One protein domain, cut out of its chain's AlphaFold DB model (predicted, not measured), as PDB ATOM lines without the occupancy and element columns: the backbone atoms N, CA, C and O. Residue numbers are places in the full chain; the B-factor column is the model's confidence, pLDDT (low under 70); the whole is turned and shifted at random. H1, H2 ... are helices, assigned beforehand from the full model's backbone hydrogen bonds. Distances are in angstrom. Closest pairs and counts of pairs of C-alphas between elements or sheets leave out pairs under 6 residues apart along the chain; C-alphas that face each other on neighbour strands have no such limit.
ATOM      1  N   LEU A  32      35.210  55.720   2.048       61.75
ATOM      2  CA  LEU A  32      35.302  55.759   3.510       61.75
ATOM      3  C   LEU A  32      35.709  54.402   4.088       61.75
ATOM      4  O   LEU A  32      36.592  54.353   4.941       61.75
ATOM      5  N   ASP A  33      35.117  53.320   3.588       66.50
ATOM      6  CA  ASP A  33      35.462  51.957   3.989       66.50
ATOM      7  C   ASP A  33      36.932  51.648   3.667       66.50
ATOM      8  O   ASP A  33      37.706  51.283   4.547       66.50
ATOM      9  N   LEU A  34      37.384  51.976   2.452       68.06
ATOM     10  CA  LEU A  34      38.790  51.850   2.056       68.06
ATOM     11  C   LEU A  34      39.743  52.633   2.971       68.06
ATOM     12  O   LEU A  34      40.807  52.119   3.328       68.06
ATOM     13  N   GLY A  35      39.388  53.865   3.347       66.69
ATOM     14  CA  GLY A  35      40.178  54.683   4.269       66.69
ATOM     15  C   GLY A  35      40.233  54.088   5.678       66.69
ATOM     16  O   GLY A  35      41.308  54.010   6.278       66.69
ATOM     17  N   MET A  36      39.097  53.605   6.182       69.81
ATOM     18  CA  MET A  36      39.009  52.976   7.495       69.81
ATOM     19  C   MET A  36      39.802  51.665   7.536       69.81
ATOM     20  O   MET A  36      40.666  51.507   8.397       69.81
ATOM     21  N   THR A  37      39.587  50.752   6.585       68.88
ATOM     22  CA  THR A  37      40.283  49.459   6.531       68.88
ATOM     23  C   THR A  37      41.788  49.644   6.381       68.88
ATOM     24  O   THR A  37      42.563  48.983   7.067       68.88
ATOM     25  N   THR A  38      42.224  50.582   5.536       74.31
ATOM     26  CA  THR A  38      43.656  50.888   5.380       74.31
ATOM     27  C   THR A  38      44.259  51.394   6.691       74.31
ATOM     28  O   THR A  38      45.331  50.943   7.092       74.31
ATOM     29  N   THR A  39      43.547  52.274   7.401       76.50
ATOM     30  CA  THR A  39      43.986  52.791   8.705       76.50
ATOM     31  C   THR A  39      44.078  51.681   9.751       76.50
ATOM     32  O   THR A  39      45.054  51.617  10.493       76.50
ATOM     33  N   LEU A  40      43.095  50.776   9.797       79.06
ATOM     34  CA  LEU A  40      43.081  49.652  10.734       79.06
ATOM     35  C   LEU A  40      44.218  48.659  10.465       79.06
ATOM     36  O   LEU A  40      44.876  48.226  11.410       79.06
ATOM     37  N   ILE A  41      44.510  48.349   9.198       77.88
ATOM     38  CA  ILE A  41      45.636  47.475   8.835       77.88
ATOM     39  C   ILE A  41      46.965  48.118   9.244       77.88
ATOM     40  O   ILE A  41      47.770  47.482   9.920       77.88
ATOM     41  N   LEU A  42      47.190  49.389   8.895       84.06
ATOM     42  CA  LEU A  42      48.414  50.098   9.279       84.06
ATOM     43  C   LEU A  42      48.560  50.204  10.800       84.06
ATOM     44  O   LEU A  42      49.675  50.119  11.309       84.06
ATOM     45  N   ARG A  43      47.456  50.377  11.537       85.19
ATOM     46  CA  ARG A  43      47.461  50.367  13.005       85.19
ATOM     47  C   ARG A  43      47.857  48.998  13.558       85.19
ATOM     48  O   ARG A  43      48.714  48.938  14.430       85.19
ATOM     49  N   SER A  44      47.302  47.920  13.011       86.38
ATOM     50  CA  SER A  44      47.657  46.542  13.373       86.38
ATOM     51  C   SER A  44      49.148  46.250  13.134       86.38
ATOM     52  O   SER A  44      49.825  45.689  13.995       86.38
ATOM     53  N   ILE A  45      49.707  46.713  12.009       86.94
ATOM     54  CA  ILE A  45      51.145  46.588  11.708       86.94
ATOM     55  C   ILE A  45      51.996  47.368  12.725       86.94
ATOM     56  O   ILE A  45      52.998  46.845  13.212       86.94
ATOM     57  N   GLN A  46      51.595  48.595  13.076       89.75
ATOM     58  CA  GLN A  46      52.289  49.407  14.085       89.75
ATOM     59  C   GLN A  46      52.253  48.758  15.476       89.75
ATOM     60  O   GLN A  46      53.269  48.746  16.166       89.75
ATOM     61  N   GLU A  47      51.119  48.182  15.885       88.69
ATOM     62  CA  GLU A  47      51.000  47.454  17.158       88.69
ATOM     63  C   GLU A  47      51.966  46.256  17.212       88.69
ATOM     64  O   GLU A  47      52.627  46.038  18.230       88.69
ATOM     65  N   ILE A  48      52.140  45.534  16.099       92.69
ATOM     66  CA  ILE A  48      53.141  44.462  15.992       92.69
ATOM     67  C   ILE A  48      54.565  45.016  16.085       92.69
ATOM     68  O   ILE A  48      55.384  44.446  16.808       92.69
ATOM     69  N   ALA A  49      54.868  46.119  15.397       91.56
ATOM     70  CA  ALA A  49      56.183  46.758  15.454       91.56
ATOM     71  C   ALA A  49      56.560  47.136  16.900       91.56
ATOM     72  O   ALA A  49      57.651  46.799  17.363       91.56
ATOM     73  N   ILE A  50      55.623  47.731  17.649       92.56
ATOM     74  CA  ILE A  50      55.785  48.026  19.083       92.56
ATOM     75  C   ILE A  50      56.075  46.742  19.872       92.56
ATOM     76  O   ILE A  50      56.967  46.727  20.717       92.56
ATOM     77  N   GLY A  51      55.385  45.637  19.567       92.56
ATOM     78  CA  GLY A  51      55.639  44.328  20.178       92.56
ATOM     79  C   GLY A  51      57.057  43.780  19.948       92.56
ATOM     80  O   GLY A  51      57.561  43.014  20.770       92.56
ATOM     81  N   TYR A  52      57.735  44.195  18.874       94.25
ATOM     82  CA  TYR A  52      59.150  43.890  18.618       94.25
ATOM     83  C   TYR A  52      60.129  44.911  19.222       94.25
ATOM     84  O   TYR A  52      61.345  44.742  19.089       94.25
ATOM     85  N   GLY A  53      59.620  45.926  19.926       92.44
ATOM     86  CA  GLY A  53      60.401  46.994  20.546       92.44
ATOM     87  C   GLY A  53      60.731  48.149  19.600       92.44
ATOM     88  O   GLY A  53      61.693  48.869  19.851       92.44
ATOM     89  N   GLU A  54      59.990  48.309  18.500       92.00
ATOM     90  CA  GLU A  54      60.156  49.447  17.593       92.00
ATOM     91  C   GLU A  54      59.495  50.719  18.126       92.00
ATOM     92  O   GLU A  54      58.411  50.677  18.710       92.00
ATOM     93  N   ASP A  55      60.114  51.866  17.846       91.38
ATOM     94  CA  ASP A  55      59.556  53.179  18.164       91.38
ATOM     95  C   ASP A  55      58.805  53.772  16.960       91.38
ATOM     96  O   ASP A  55      59.411  54.170  15.964       91.38
ATOM     97  N   ILE A  56      57.477  53.881  17.063       87.88
ATOM     98  CA  ILE A  56      56.606  54.487  16.037       87.88
ATOM     99  C   ILE A  56      56.817  56.011  15.919       87.88
ATOM    100  O   ILE A  56      56.465  56.624  14.901       87.88
ATOM    101  N   GLY A  57      57.428  56.641  16.928       85.25
ATOM    102  CA  GLY A  57      57.896  58.023  16.865       85.25
ATOM    103  C   GLY A  57      58.966  58.231  15.791       85.25
ATOM    104  O   GLY A  57      59.026  59.305  15.184       85.25
ATOM    105  N   ASN A  58      59.727  57.183  15.462       87.69
ATOM    106  CA  ASN A  58      60.729  57.203  14.407       87.69
ATOM    107  C   ASN A  58      60.087  57.086  13.014       87.69
ATOM    108  O   ASN A  58      59.365  56.138  12.696       87.69
ATOM    109  N   GLU A  59      60.407  58.036  12.142       88.50
ATOM    110  CA  GLU A  59      59.940  58.050  10.758       88.50
ATOM    111  C   GLU A  59      60.354  56.800   9.971       88.50
ATOM    112  O   GLU A  59      59.545  56.260   9.218       88.50
ATOM    113  N   ALA A  60      61.556  56.271  10.207       83.88
ATOM    114  CA  ALA A  60      62.038  55.068   9.536       83.88
ATOM    115  C   ALA A  60      61.173  53.833   9.848       83.88
ATOM    116  O   ALA A  60      60.935  53.004   8.972       83.88
ATOM    117  N   VAL A  61      60.655  53.726  11.076       87.19
ATOM    118  CA  VAL A  61      59.753  52.634  11.487       87.19
ATOM    119  C   VAL A  61      58.373  52.804  10.850       87.19
ATOM    120  O   VAL A  61      57.767  51.830  10.403       87.19
ATOM    121  N   ARG A  62      57.879  54.043  10.733       83.88
ATOM    122  CA  ARG A  62      56.616  54.317  10.026       83.88
ATOM    123  C   ARG A  62      56.709  53.958   8.544       83.88
ATOM    124  O   ARG A  62      55.788  53.338   8.017       83.88
ATOM    125  N   LEU A  63      57.830  54.278   7.893       84.69
ATOM    126  CA  LEU A  63      58.095  53.880   6.508       84.69
ATOM    127  C   LEU A  63      58.138  52.357   6.348       84.69
ATOM    128  O   LEU A  63      57.602  51.838   5.375       84.69
ATOM    129  N   GLN A  64      58.690  51.629   7.321       84.06
ATOM    130  CA  GLN A  64      58.650  50.162   7.324       84.06
ATOM    131  C   GLN A  64      57.225  49.624   7.452       84.06
ATOM    132  O   GLN A  64      56.860  48.709   6.723       84.06
ATOM    133  N   CYS A  65      56.387  50.213   8.309       83.12
ATOM    134  CA  CYS A  65      54.982  49.808   8.425       83.12
ATOM    135  C   CYS A  65      54.222  49.994   7.099       83.12
ATOM    136  O   CYS A  65      53.410  49.149   6.720       83.12
ATOM    137  N   ILE A  66      54.518  51.074   6.367       86.25
ATOM    138  CA  ILE A  66      53.991  51.310   5.014       86.25
ATOM    139  C   ILE A  66      54.569  50.290   4.021       86.25
ATOM    140  O   ILE A  66      53.830  49.754   3.199       86.25
ATOM    141  N   GLY A  67      55.862  49.975   4.121       81.56
ATOM    142  CA  GLY A  67      56.515  48.946   3.311       81.56
ATOM    143  C   GLY A  67      55.885  47.563   3.493       81.56
ATOM    144  O   GLY A  67      55.609  46.888   2.506       81.56
ATOM    145  N   VAL A  68      55.552  47.184   4.732       81.31
ATOM    146  CA  VAL A  68      54.852  45.927   5.047       81.31
ATOM    147  C   VAL A  68      53.476  45.866   4.388       81.31
ATOM    148  O   VAL A  68      53.078  44.828   3.863       81.31
ATOM    149  N   PHE A  69      52.752  46.984   4.369       78.88
ATOM    150  CA  PHE A  69      51.482  47.082   3.651       78.88
ATOM    151  C   PHE A  69      51.647  46.927   2.128       78.88
ATOM    152  O   PHE A  69      50.719  46.493   1.444       78.88
ATOM    153  N   GLY A  70      52.830  47.245   1.600       76.12
ATOM    154  CA  GLY A  70      53.193  47.100   0.192       76.12
ATOM    155  C   GLY A  70      53.439  45.662  -0.280       76.12
ATOM    156  O   GLY A  70      53.463  45.454  -1.489       76.12
ATOM    157  N   PHE A  71      53.559  44.666   0.612       67.31
ATOM    158  CA  PHE A  71      53.877  43.269   0.244       67.31
ATOM    159  C   PHE A  71      52.787  42.520  -0.556       67.31
ATOM    160  O   PHE A  71      52.971  41.352  -0.884       67.31
ATOM    161  N   GLY A  72      51.680  43.172  -0.926       61.94
ATOM    162  CA  GLY A  72      50.575  42.560  -1.673       61.94
ATOM    163  C   GLY A  72      49.394  42.202  -0.774       61.94
ATOM    164  O   GLY A  72      49.234  42.786   0.297       61.94
ATOM    165  N   GLY A  73      48.509  41.309  -1.228       61.78
ATOM    166  CA  GLY A  73      47.334  40.866  -0.468       61.78
ATOM    167  C   GLY A  73      47.110  39.354  -0.583       61.78
ATOM    168  O   GLY A  73      47.667  38.724  -1.474       61.78
ATOM    169  N   PRO A  74      46.278  38.754   0.283       53.34
ATOM    170  CA  PRO A  74      46.106  37.299   0.349       53.34
ATOM    171  C   PRO A  74      45.331  36.676  -0.821       53.34
ATOM    172  O   PRO A  74      45.312  35.463  -0.928       53.34
ATOM    173  N   THR A  83      50.553  43.543  -7.443       49.88
ATOM    174  CA  THR A  83      49.516  44.543  -7.148       49.88
ATOM    175  C   THR A  83      48.046  44.072  -7.159       49.88
ATOM    176  O   THR A  83      47.166  44.835  -7.535       49.88
ATOM    177  N   GLY A  84      47.695  42.889  -6.645       48.19
ATOM    178  CA  GLY A  84      46.288  42.435  -6.625       48.19
ATOM    179  C   GLY A  84      45.321  43.424  -5.950       48.19
ATOM    180  O   GLY A  84      44.268  43.753  -6.486       48.19
ATOM    181  N   LEU A  85      45.712  44.003  -4.809       51.31
ATOM    182  CA  LEU A  85      44.887  44.988  -4.101       51.31
ATOM    183  C   LEU A  85      45.124  46.427  -4.582       51.31
ATOM    184  O   LEU A  85      44.184  47.214  -4.631       51.31
ATOM    185  N   PHE A  86      46.357  46.793  -4.948       48.47
ATOM    186  CA  PHE A  86      46.686  48.144  -5.426       48.47
ATOM    187  C   PHE A  86      46.210  48.370  -6.867       48.47
ATOM    188  O   PHE A  86      45.656  49.417  -7.168       48.47
ATOM    189  N   GLY A  87      46.335  47.356  -7.719       50.28
ATOM    190  CA  GLY A  87      45.808  47.253  -9.075       50.28
ATOM    191  C   GLY A  87      44.291  47.115  -9.092       50.28
ATOM    192  O   GLY A  87      43.654  47.850  -9.835       50.28
ATOM    193  N   ALA A  88      43.677  46.323  -8.201       49.72
ATOM    194  CA  ALA A  88      42.222  46.377  -8.022       49.72
ATOM    195  C   ALA A  88      41.766  47.777  -7.574       49.72
ATOM    196  O   ALA A  88      40.821  48.324  -8.131       49.72
ATOM    197  N   ARG A  89      42.464  48.419  -6.627       53.22
ATOM    198  CA  ARG A  89      42.151  49.788  -6.167       53.22
ATOM    199  C   ARG A  89      42.401  50.862  -7.232       53.22
ATOM    200  O   ARG A  89      41.662  51.843  -7.273       53.22
ATOM    201  N   LEU A  90      43.404  50.699  -8.093       50.06
ATOM    202  CA  LEU A  90      43.725  51.620  -9.184       50.06
ATOM    203  C   LEU A  90      42.786  51.419 -10.381       50.06
ATOM    204  O   LEU A  90      42.333  52.401 -10.956       50.06
ATOM    205  N   ALA A  91      42.414  50.175 -10.694       46.16
ATOM    206  CA  ALA A  91      41.405  49.830 -11.695       46.16
ATOM    207  C   ALA A  91      40.008  50.318 -11.277       46.16
ATOM    208  O   ALA A  91      39.301  50.925 -12.077       46.16
ATOM    209  N   LEU A  92      39.645  50.168  -9.997       51.09
ATOM    210  CA  LEU A  92      38.415  50.744  -9.439       51.09
ATOM    211  C   LEU A  92      38.432  52.283  -9.453       51.09
ATOM    212  O   LEU A  92      37.380  52.905  -9.590       51.09
ATOM    213  N   ARG A  93      39.613  52.911  -9.362       52.44
ATOM    214  CA  ARG A  93      39.800  54.360  -9.565       52.44
ATOM    215  C   ARG A  93      39.886  54.774 -11.043       52.44
ATOM    216  O   ARG A  93      39.721  55.956 -11.336       52.44
ATOM    217  N   GLY A  94      40.115  53.842 -11.970       48.72
ATOM    218  CA  GLY A  94      40.438  54.102 -13.372       48.72
ATOM    219  C   GLY A  94      39.588  53.282 -14.345       48.72
ATOM    220  O   GLY A  94      40.023  52.257 -14.847       48.72
ATOM    221  N   LYS A  95      38.391  53.782 -14.676       48.28
ATOM    222  CA  LYS A  95      37.634  53.445 -15.906       48.28
ATOM    223  C   LYS A  95      37.339  51.953 -16.214       48.28
ATOM    224  O   LYS A  95      37.245  51.598 -17.384       48.28
ATOM    225  N   THR A  96      37.081  51.082 -15.237       52.09
ATOM    226  CA  THR A  96      36.575  49.707 -15.517       52.09
ATOM    227  C   THR A  96      35.226  49.371 -14.880       52.09
ATOM    228  O   THR A  96      34.775  48.228 -14.940       52.09
ATOM    229  N   LEU A  97      34.519  50.373 -14.350       53.53
ATOM    230  CA  LEU A  97      33.158  50.194 -13.837       53.53
ATOM    231  C   LEU A  97      32.206  49.647 -14.920       53.53
ATOM    232  O   LEU A  97      31.438  48.728 -14.650       53.53
ATOM    233  N   GLU A  98      32.307  50.135 -16.163       48.84
ATOM    234  CA  GLU A  98      31.480  49.664 -17.288       48.84
ATOM    235  C   GLU A  98      31.720  48.192 -17.653       48.84
ATOM    236  O   GLU A  98      30.772  47.467 -17.955       48.84
ATOM    237  N   ALA A  99      32.973  47.730 -17.601       55.12
ATOM    238  CA  ALA A  99      33.325  46.349 -17.928       55.12
ATOM    239  C   ALA A  99      32.826  45.374 -16.850       55.12
ATOM    240  O   ALA A  99      32.261  44.331 -17.179       55.12
ATOM    241  N   MET A 100      32.953  45.744 -15.570       55.06
ATOM    242  CA  MET A 100      32.396  44.963 -14.461       55.06
ATOM    243  C   MET A 100      30.868  44.927 -14.499       55.06
ATOM    244  O   MET A 100      30.282  43.853 -14.360       55.06
ATOM    245  N   LEU A 101      30.217  46.071 -14.743       54.81
ATOM    246  CA  LEU A 101      28.765  46.135 -14.915       54.81
ATOM    247  C   LEU A 101      28.319  45.182 -16.028       54.81
ATOM    248  O   LEU A 101      27.433  44.374 -15.796       54.81
ATOM    249  N   ARG A 102      28.978  45.161 -17.191       56.34
ATOM    250  CA  ARG A 102      28.610  44.258 -18.300       56.34
ATOM    251  C   ARG A 102      28.622  42.770 -17.948       56.34
ATOM    252  O   ARG A 102      27.836  42.014 -18.511       56.34
ATOM    253  N   VAL A 103      29.501  42.349 -17.042       56.22
ATOM    254  CA  VAL A 103      29.641  40.943 -16.627       56.22
ATOM    255  C   VAL A 103      28.669  40.588 -15.501       56.22
ATOM    256  O   VAL A 103      28.124  39.483 -15.470       56.22
ATOM    257  N   VAL A 104      28.439  41.529 -14.584       52.97
ATOM    258  CA  VAL A 104      27.668  41.317 -13.353       52.97
ATOM    259  C   VAL A 104      26.164  41.557 -13.570       52.97
ATOM    260  O   VAL A 104      25.339  40.770 -13.110       52.97
ATOM    261  N   VAL A 105      25.792  42.586 -14.337       58.34
ATOM    262  CA  VAL A 105      24.404  43.025 -14.608       58.34
ATOM    263  C   VAL A 105      23.509  41.914 -15.185       58.34
ATOM    264  O   VAL A 105      22.426  41.707 -14.636       58.34
ATOM    265  N   PRO A 106      23.914  41.131 -16.208       59.72
ATOM    266  CA  PRO A 106      23.045  40.103 -16.791       59.72
ATOM    267  C   PRO A 106      22.745  38.939 -15.837       59.72
ATOM    268  O   PRO A 106      21.738  38.255 -16.003       59.72
ATOM    269  N   ARG A 107      23.614  38.703 -14.845       57.00
ATOM    270  CA  ARG A 107      23.472  37.614 -13.865       57.00
ATOM    271  C   ARG A 107      22.668  38.004 -12.627       57.00
ATOM    272  O   ARG A 107      22.149  37.117 -11.961       57.00
ATOM    273  N   LEU A 108      22.556  39.298 -12.325       50.66
ATOM    274  CA  LEU A 108      21.879  39.787 -11.118       50.66
ATOM    275  C   LEU A 108      20.438  40.260 -11.349       50.66
ATOM    276  O   LEU A 108      19.698  40.406 -10.385       50.66
ATOM    277  N   LEU A 109      20.032  40.534 -12.591       53.03
ATOM    278  CA  LEU A 109      18.801  41.289 -12.866       53.03
ATOM    279  C   LEU A 109      17.514  40.537 -13.252       53.03
ATOM    280  O   LEU A 109      16.478  41.198 -13.220       53.03
ATOM    281  N   PRO A 110      17.459  39.230 -13.578       55.53
ATOM    282  CA  PRO A 110      16.175  38.652 -13.989       55.53
ATOM    283  C   PRO A 110      15.090  38.600 -12.894       55.53
ATOM    284  O   PRO A 110      13.916  38.500 -13.233       55.53
ATOM    285  N   THR A 111      15.432  38.659 -11.598       43.94
ATOM    286  CA  THR A 111      14.467  38.376 -10.503       43.94
ATOM    287  C   THR A 111      14.671  39.176  -9.213       43.94
ATOM    288  O   THR A 111      14.229  38.763  -8.140       43.94
ATOM    289  N   VAL A 112      15.309  40.342  -9.274       52.47
ATOM    290  CA  VAL A 112      15.554  41.145  -8.070       52.47
ATOM    291  C   VAL A 112      14.518  42.268  -7.961       52.47
ATOM    292  O   VAL A 112      14.594  43.280  -8.652       52.47
ATOM    293  N   THR A 113      13.523  42.089  -7.088       59.25
ATOM    294  CA  THR A 113      12.578  43.156  -6.724       59.25
ATOM    295  C   THR A 113      13.263  44.167  -5.801       59.25
ATOM    296  O   THR A 113      14.109  43.803  -4.982       59.25
ATOM    297  N   ALA A 114      12.885  45.448  -5.887       53.34
ATOM    298  CA  ALA A 114      13.452  46.510  -5.041       53.34
ATOM    299  C   ALA A 114      13.356  46.194  -3.529       53.34
ATOM    300  O   ALA A 114      14.220  46.581  -2.743       53.34
ATOM    301  N   GLU A 115      12.346  45.418  -3.130       54.31
ATOM    302  CA  GLU A 115      12.128  44.971  -1.752       54.31
ATOM    303  C   GLU A 115      13.123  43.894  -1.284       54.31
ATOM    304  O   GLU A 115      13.538  43.898  -0.122       54.31
ATOM    305  N   ALA A 116      13.539  42.992  -2.179       52.84
ATOM    306  CA  ALA A 116      14.522  41.954  -1.879       52.84
ATOM    307  C   ALA A 116      15.928  42.547  -1.707       52.84
ATOM    308  O   ALA A 116      16.664  42.125  -0.817       52.84
ATOM    309  N   VAL A 117      16.280  43.572  -2.493       47.81
ATOM    310  CA  VAL A 117      17.543  44.325  -2.357       47.81
ATOM    311  C   VAL A 117      17.598  45.043  -1.016       47.81
ATOM    312  O   VAL A 117      18.540  44.854  -0.252       47.81
ATOM    313  N   ALA A 118      16.554  45.807  -0.684       54.84
ATOM    314  CA  ALA A 118      16.510  46.591   0.548       54.84
ATOM    315  C   ALA A 118      16.643  45.721   1.812       54.84
ATOM    316  O   ALA A 118      17.307  46.113   2.770       54.84
ATOM    317  N   LYS A 119      16.053  44.519   1.805       47.34
ATOM    318  CA  LYS A 119      16.089  43.582   2.940       47.34
ATOM    319  C   LYS A 119      17.375  42.747   3.019       47.34
ATOM    320  O   LYS A 119      17.678  42.222   4.086       47.34
ATOM    321  N   SER A 120      18.141  42.632   1.932       41.62
ATOM    322  CA  SER A 120      19.354  41.799   1.864       41.62
ATOM    323  C   SER A 120      20.664  42.593   1.879       41.62
ATOM    324  O   SER A 120      21.686  42.052   2.300       41.62
ATOM    325  N   MET A 121      20.652  43.879   1.507       43.06
ATOM    326  CA  MET A 121      21.848  44.735   1.474       43.06
ATOM    327  C   MET A 121      22.658  44.751   2.787       43.06
ATOM    328  O   MET A 121      23.882  44.598   2.714       43.06
ATOM    329  N   PRO A 122      22.048  44.873   3.986       43.75
ATOM    330  CA  PRO A 122      22.805  44.868   5.240       43.75
ATOM    331  C   PRO A 122      23.448  43.510   5.537       43.75
ATOM    332  O   PRO A 122      24.577  43.451   6.015       43.75
ATOM    333  N   LEU A 123      22.754  42.413   5.221       45.31
ATOM    334  CA  LEU A 123      23.210  41.054   5.519       45.31
ATOM    335  C   LEU A 123      24.338  40.615   4.580       45.31
ATOM    336  O   LEU A 123      25.319  40.028   5.026       45.31
ATOM    337  N   VAL A 124      24.230  40.953   3.293       38.72
ATOM    338  CA  VAL A 124      25.271  40.680   2.293       38.72
ATOM    339  C   VAL A 124      26.532  41.491   2.597       38.72
ATOM    340  O   VAL A 124      27.631  40.943   2.579       38.72
ATOM    341  N   SER A 125      26.390  42.766   2.970       41.47
ATOM    342  CA  SER A 125      27.528  43.619   3.345       41.47
ATOM    343  C   SER A 125      28.195  43.163   4.650       41.47
ATOM    344  O   SER A 125      29.420  43.152   4.746       41.47
ATOM    345  N   ALA A 126      27.411  42.712   5.638       43.91
ATOM    346  CA  ALA A 126      27.929  42.137   6.879       43.91
ATOM    347  C   ALA A 126      28.656  40.802   6.649       43.91
ATOM    348  O   ALA A 126      29.702  40.569   7.247       43.91
ATOM    349  N   ALA A 127      28.146  39.945   5.760       29.95
ATOM    350  CA  ALA A 127      28.790  38.679   5.414       29.95
ATOM    351  C   ALA A 127      30.114  38.895   4.662       29.95
ATOM    352  O   ALA A 127      31.116  38.258   4.980       29.95
ATOM    353  N   VAL A 128      30.155  39.844   3.722       38.38
ATOM    354  CA  VAL A 128      31.379  40.213   2.991       38.38
ATOM    355  C   VAL A 128      32.412  40.863   3.928       38.38
ATOM    356  O   VAL A 128      33.589  40.502   3.881       38.38
ATOM    357  N   GLY A 129      31.982  41.739   4.844       45.12
ATOM    358  CA  GLY A 129      32.845  42.346   5.864       45.12
ATOM    359  C   GLY A 129      33.358  41.356   6.919       45.12
ATOM    360  O   GLY A 129      34.507  41.452   7.338       45.12
ATOM    361  N   ALA A 130      32.560  40.363   7.323       40.50
ATOM    362  CA  ALA A 130      32.962  39.352   8.305       40.50
ATOM    363  C   ALA A 130      33.923  38.293   7.734       40.50
ATOM    364  O   ALA A 130      34.738  37.754   8.479       40.50
ATOM    365  N   VAL A 131      33.849  38.009   6.429       36.50
ATOM    366  CA  VAL A 131      34.687  36.997   5.759       36.50
ATOM    367  C   VAL A 131      36.019  37.575   5.268       36.50
ATOM    368  O   VAL A 131      37.050  36.919   5.404       36.50
ATOM    369  N   LEU A 132      36.049  38.810   4.753       49.16
ATOM    370  CA  LEU A 132      37.294  39.429   4.270       49.16
ATOM    371  C   LEU A 132      38.210  39.898   5.415       49.16
ATOM    372  O   LEU A 132      39.433  39.824   5.303       49.16
ATOM    373  N   ASN A 133      37.635  40.358   6.528       52.56
ATOM    374  CA  ASN A 133      38.376  41.024   7.600       52.56
ATOM    375  C   ASN A 133      39.394  40.119   8.338       52.56
ATOM    376  O   ASN A 133      40.517  40.573   8.557       52.56
ATOM    377  N   PRO A 134      39.111  38.840   8.665       56.94
ATOM    378  CA  PRO A 134      40.080  37.981   9.353       56.94
ATOM    379  C   PRO A 134      41.234  37.529   8.454       56.94
ATOM    380  O   PRO A 134      42.383  37.544   8.887       56.94
ATOM    381  N   ALA A 135      40.955  37.154   7.202       58.31
ATOM    382  CA  ALA A 135      41.971  36.648   6.278       58.31
ATOM    383  C   ALA A 135      42.953  37.749   5.846       58.31
ATOM    384  O   ALA A 135      44.167  37.553   5.900       58.31
ATOM    385  N   PHE A 136      42.444  38.939   5.499       63.53
ATOM    386  CA  PHE A 136      43.286  40.094   5.171       63.53
ATOM    387  C   PHE A 136      44.097  40.573   6.369       63.53
ATOM    388  O   PHE A 136      45.301  40.797   6.243       63.53
ATOM    389  N   THR A 137      43.467  40.691   7.538       68.06
ATOM    390  CA  THR A 137      44.169  41.110   8.755       68.06
ATOM    391  C   THR A 137      45.250  40.100   9.137       68.06
ATOM    392  O   THR A 137      46.386  40.501   9.366       68.06
ATOM    393  N   SER A 138      44.943  38.800   9.113       74.94
ATOM    394  CA  SER A 138      45.901  37.727   9.412       74.94
ATOM    395  C   SER A 138      47.097  37.725   8.457       74.94
ATOM    396  O   SER A 138      48.236  37.591   8.901       74.94
ATOM    397  N   TYR A 139      46.875  37.949   7.158       81.25
ATOM    398  CA  TYR A 139      47.961  38.061   6.182       81.25
ATOM    399  C   TYR A 139      48.907  39.220   6.515       81.25
ATOM    400  O   TYR A 139      50.109  39.005   6.673       81.25
ATOM    401  N   TYR A 140      48.382  40.438   6.688       80.88
ATOM    402  CA  TYR A 140      49.223  41.604   6.981       80.88
ATOM    403  C   TYR A 140      49.900  41.508   8.350       80.88
ATOM    404  O   TYR A 140      51.051  41.912   8.486       80.88
ATOM    405  N   GLN A 141      49.230  40.929   9.349       87.00
ATOM    406  CA  GLN A 141      49.839  40.634  10.646       87.00
ATOM    407  C   GLN A 141      50.978  39.618  10.510       87.00
ATOM    408  O   GLN A 141      52.050  39.809  11.082       87.00
ATOM    409  N   THR A 142      50.789  38.571   9.703       88.50
ATOM    410  CA  THR A 142      51.830  37.577   9.410       88.50
ATOM    411  C   THR A 142      53.026  38.226   8.716       88.50
ATOM    412  O   THR A 142      54.160  38.042   9.156       88.50
ATOM    413  N   MET A 143      52.792  39.043   7.685       86.38
ATOM    414  CA  MET A 143      53.851  39.774   6.980       86.38
ATOM    415  C   MET A 143      54.589  40.750   7.905       86.38
ATOM    416  O   MET A 143      55.819  40.804   7.879       86.38
ATOM    417  N   ALA A 144      53.873  41.453   8.786       90.06
ATOM    418  CA  ALA A 144      54.479  42.302   9.809       90.06
ATOM    419  C   ALA A 144      55.366  41.489  10.762       90.06
ATOM    420  O   ALA A 144      56.505  41.873  11.029       90.06
ATOM    421  N   HIS A 145      54.886  40.337  11.239       94.06
ATOM    422  CA  HIS A 145      55.679  39.463  12.095       94.06
ATOM    423  C   HIS A 145      56.940  38.946  11.404       94.06
ATOM    424  O   HIS A 145      57.973  38.902  12.066       94.06
ATOM    425  N   VAL A 146      56.880  38.575  10.120       92.12
ATOM    426  CA  VAL A 146      58.063  38.164   9.345       92.12
ATOM    427  C   VAL A 146      59.049  39.324   9.232       92.12
ATOM    428  O   VAL A 146      60.207  39.169   9.617       92.12
ATOM    429  N   HIS A 147      58.585  40.494   8.789       91.56
ATOM    430  CA  HIS A 147      59.424  41.674   8.587       91.56
ATOM    431  C   HIS A 147      60.161  42.091   9.867       91.56
ATOM    432  O   HIS A 147      61.390  42.144   9.892       91.56
ATOM    433  N   PHE A 148      59.432  42.325  10.962       95.00
ATOM    434  CA  PHE A 148      60.040  42.787  12.212       95.00
ATOM    435  C   PHE A 148      60.843  41.696  12.931       95.00
ATOM    436  O   PHE A 148      61.765  42.009  13.684       95.00
ATOM    437  N   ARG A 149      60.563  40.411  12.674       94.81
ATOM    438  CA  ARG A 149      61.401  39.317  13.180       94.81
ATOM    439  C   ARG A 149      62.732  39.230  12.451       94.81
ATOM    440  O   ARG A 149      63.746  39.096  13.129       94.81
ATOM    441  N   LEU A 150      62.740  39.322  11.120       92.62
ATOM    442  CA  LEU A 150      63.981  39.366  10.343       92.62
ATOM    443  C   LEU A 150      64.826  40.564  10.768       92.62
ATOM    444  O   LEU A 150      65.967  40.383  11.170       92.62
ATOM    445  N   ARG A 151      64.216  41.750  10.853       91.75
ATOM    446  CA  ARG A 151      64.898  42.956  11.328       91.75
ATOM    447  C   ARG A 151      65.486  42.799  12.730       91.75
ATOM    448  O   ARG A 151      66.573  43.289  13.008       91.75
ATOM    449  N   LYS A 152      64.766  42.130  13.635       93.44
ATOM    450  CA  LYS A 152      65.281  41.839  14.977       93.44
ATOM    451  C   LYS A 152      66.490  40.903  14.926       93.44
ATOM    452  O   LYS A 152      67.435  41.142  15.661       93.44
ATOM    453  N   LEU A 153      66.472  39.879  14.072       93.94
ATOM    454  CA  LEU A 153      67.611  38.972  13.889       93.94
ATOM    455  C   LEU A 153      68.825  39.693  13.286       93.94
ATOM    456  O   LEU A 153      69.936  39.482  13.751       93.94
ATOM    457  N   GLU A 154      68.613  40.584  12.319       91.69
ATOM    458  CA  GLU A 154      69.665  41.390  11.676       91.69
ATOM    459  C   GLU A 154      70.374  42.365  12.634       91.69
ATOM    460  O   GLU A 154      71.435  42.885  12.306       91.69
ATOM    461  N   ARG A 155      69.814  42.638  13.822       91.69
ATOM    462  CA  ARG A 155      70.498  43.452  14.847       91.69
ATOM    463  C   ARG A 155      71.650  42.710  15.510       91.69
ATOM    464  O   ARG A 155      72.649  43.333  15.853       91.69
ATOM    465  N   ASP A 156      71.479  41.406  15.702       93.69
ATOM    466  CA  ASP A 156      72.397  40.563  16.471       93.69
ATOM    467  C   ASP A 156      73.229  39.638  15.561       93.69
ATOM    468  O   ASP A 156      74.157  38.966  16.017       93.69
ATOM    469  N   HIS A 157      72.901  39.588  14.266       95.06
ATOM    470  CA  HIS A 157      73.485  38.683  13.284       95.06
ATOM    471  C   HIS A 157      73.780  39.384  11.958       95.06
ATOM    472  O   HIS A 157      73.192  40.413  11.637       95.06
ATOM    473  N   ASP A 158      74.664  38.779  11.164       92.56
ATOM    474  CA  ASP A 158      74.951  39.241   9.808       92.56
ATOM    475  C   ASP A 158      73.685  39.183   8.919       92.56
ATOM    476  O   ASP A 158      73.071  38.113   8.811       92.56
ATOM    477  N   PRO A 159      73.277  40.298   8.281       86.75
ATOM    478  CA  PRO A 159      72.045  40.343   7.498       86.75
ATOM    479  C   PRO A 159      72.015  39.369   6.319       86.75
ATOM    480  O   PRO A 159      70.981  38.752   6.051       86.75
ATOM    481  N   GLU A 160      73.146  39.176   5.634       87.44
ATOM    482  CA  GLU A 160      73.225  38.250   4.500       87.44
ATOM    483  C   GLU A 160      73.029  36.803   4.967       87.44
ATOM    484  O   GLU A 160      72.263  36.047   4.363       87.44
ATOM    485  N   ALA A 161      73.639  36.432   6.096       91.25
ATOM    486  CA  ALA A 161      73.450  35.121   6.709       91.25
ATOM    487  C   ALA A 161      71.999  34.880   7.166       91.25
ATOM    488  O   ALA A 161      71.467  33.778   6.977       91.25
ATOM    489  N   VAL A 162      71.336  35.893   7.741       91.50
ATOM    490  CA  VAL A 162      69.921  35.809   8.147       91.50
ATOM    491  C   VAL A 162      69.030  35.550   6.933       91.50
ATOM    492  O   VAL A 162      68.230  34.608   6.950       91.50
ATOM    493  N   LEU A 163      69.198  36.328   5.861       88.31
ATOM    494  CA  LEU A 163      68.412  36.181   4.636       88.31
ATOM    495  C   LEU A 163      68.681  34.850   3.929       88.31
ATOM    496  O   LEU A 163      67.733  34.174   3.521       88.31
ATOM    497  N   ALA A 164      69.941  34.417   3.839       87.56
ATOM    498  CA  ALA A 164      70.298  33.124   3.263       87.56
ATOM    499  C   ALA A 164      69.667  31.958   4.045       87.56
ATOM    500  O   ALA A 164      69.132  31.013   3.455       87.56
ATOM    501  N   CYS A 165      69.673  32.032   5.380       92.56
ATOM    502  CA  CYS A 165      69.030  31.036   6.233       92.56
ATOM    503  C   CYS A 165      67.507  31.023   6.034       92.56
ATOM    504  O   CYS A 165      66.923  29.953   5.848       92.56
ATOM    505  N   PHE A 166      66.875  32.198   6.012       91.62
ATOM    506  CA  PHE A 166      65.442  32.337   5.765       91.62
ATOM    507  C   PHE A 166      65.037  31.755   4.403       91.62
ATOM    508  O   PHE A 166      64.133  30.922   4.339       91.62
ATOM    509  N   ALA A 167      65.762  32.103   3.335       88.19
ATOM    510  CA  ALA A 167      65.532  31.575   1.991       88.19
ATOM    511  C   ALA A 167      65.666  30.044   1.942       88.19
ATOM    512  O   ALA A 167      64.819  29.360   1.369       88.19
ATOM    513  N   ARG A 168      66.684  29.481   2.608       90.81
ATOM    514  CA  ARG A 168      66.871  28.026   2.709       90.81
ATOM    515  C   ARG A 168      65.683  27.339   3.389       90.81
ATOM    516  O   ARG A 168      65.232  26.296   2.915       90.81
ATOM    517  N   VAL A 169      65.177  27.909   4.485       91.12
ATOM    518  CA  VAL A 169      64.005  27.378   5.201       91.12
ATOM    519  C   VAL A 169      62.755  27.446   4.323       91.12
ATOM    520  O   VAL A 169      62.034  26.455   4.229       91.12
ATOM    521  N   LEU A 170      62.524  28.568   3.632       86.38
ATOM    522  CA  LEU A 170      61.382  28.717   2.725       86.38
ATOM    523  C   LEU A 170      61.396  27.689   1.592       86.38
ATOM    524  O   LEU A 170      60.367  27.067   1.328       86.38
ATOM    525  N   THR A 171      62.547  27.459   0.956       86.44
ATOM    526  CA  THR A 171      62.689  26.429  -0.086       86.44
ATOM    527  C   THR A 171      62.369  25.038   0.460       86.44
ATOM    528  O   THR A 171      61.659  24.271  -0.188       86.44
ATOM    529  N   GLY A 172      62.814  24.730   1.683       86.31
ATOM    530  CA  GLY A 172      62.496  23.467   2.353       86.31
ATOM    531  C   GLY A 172      61.007  23.292   2.668       86.31
ATOM    532  O   GLY A 172      60.507  22.173   2.609       86.31
ATOM    533  N   ILE A 173      60.286  24.377   2.969       85.00
ATOM    534  CA  ILE A 173      58.831  24.347   3.188       85.00
ATOM    535  C   ILE A 173      58.086  24.172   1.860       85.00
ATOM    536  O   ILE A 173      57.199  23.327   1.779       85.00
ATOM    537  N   ARG A 174      58.461  24.908   0.802       79.00
ATOM    538  CA  ARG A 174      57.820  24.811  -0.529       79.00
ATOM    539  C   ARG A 174      57.940  23.413  -1.146       79.00
ATOM    540  O   ARG A 174      57.075  23.010  -1.914       79.00
ATOM    541  N   GLN A 175      58.998  22.676  -0.812       79.38
ATOM    542  CA  GLN A 175      59.234  21.318  -1.307       79.38
ATOM    543  C   GLN A 175      58.516  20.223  -0.503       79.38
ATOM    544  O   GLN A 175      58.530  19.066  -0.922       79.38
TER     545      GLN A 175
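AT A GLANCE: This is residues 32 to 74 and 83 to 175 of the 185 residues of an uncharacterized protein of Novosphingobium resinovorum (UniProt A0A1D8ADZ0). One long helix, H5, makes the long axis; H1 and H2 pack on its residues 137 to 148, while H3 and H4 touch no helix and residues 167 to 174 of H6 stick out. The printed part has 136 residues, 112 of them in six named helices, in the order H1 to H6 along the chain, with no named strand; the class is all helix, and the whole is loose, with a radius of gyration of the C-alphas of 20.3 A and spans of 64 by 38 by 27 A.

HOW THE PARTS SIT: H1, residues 32 to 51, touches H2, residues 59 to 69, at Ile 45 and Cys 65, closest C-alphas 6.0 A apart. H1 touches H5, residues 114 to 156, at a shallow tilt of 28 degrees. H6, residues 159 to 174, touches H5 at a steep tilt of 48 degrees. Not every O i to N i+4 pair is within hydrogen-bond range in H5, 34 of 39.

IN THESE COORDINATES: H3 is residues 84 to 93, H4 97 to 108. H5 is 63.0 A long, from C-alpha 114 at (13.452, 46.510, -5.041) to C-alpha 156 at (72.397, 40.563, 16.471).

THE WHOLE: Residues 75 to 82 are not printed, an 11.0 A gap. pLDDT is under 70 at residues 83 to 137, among others.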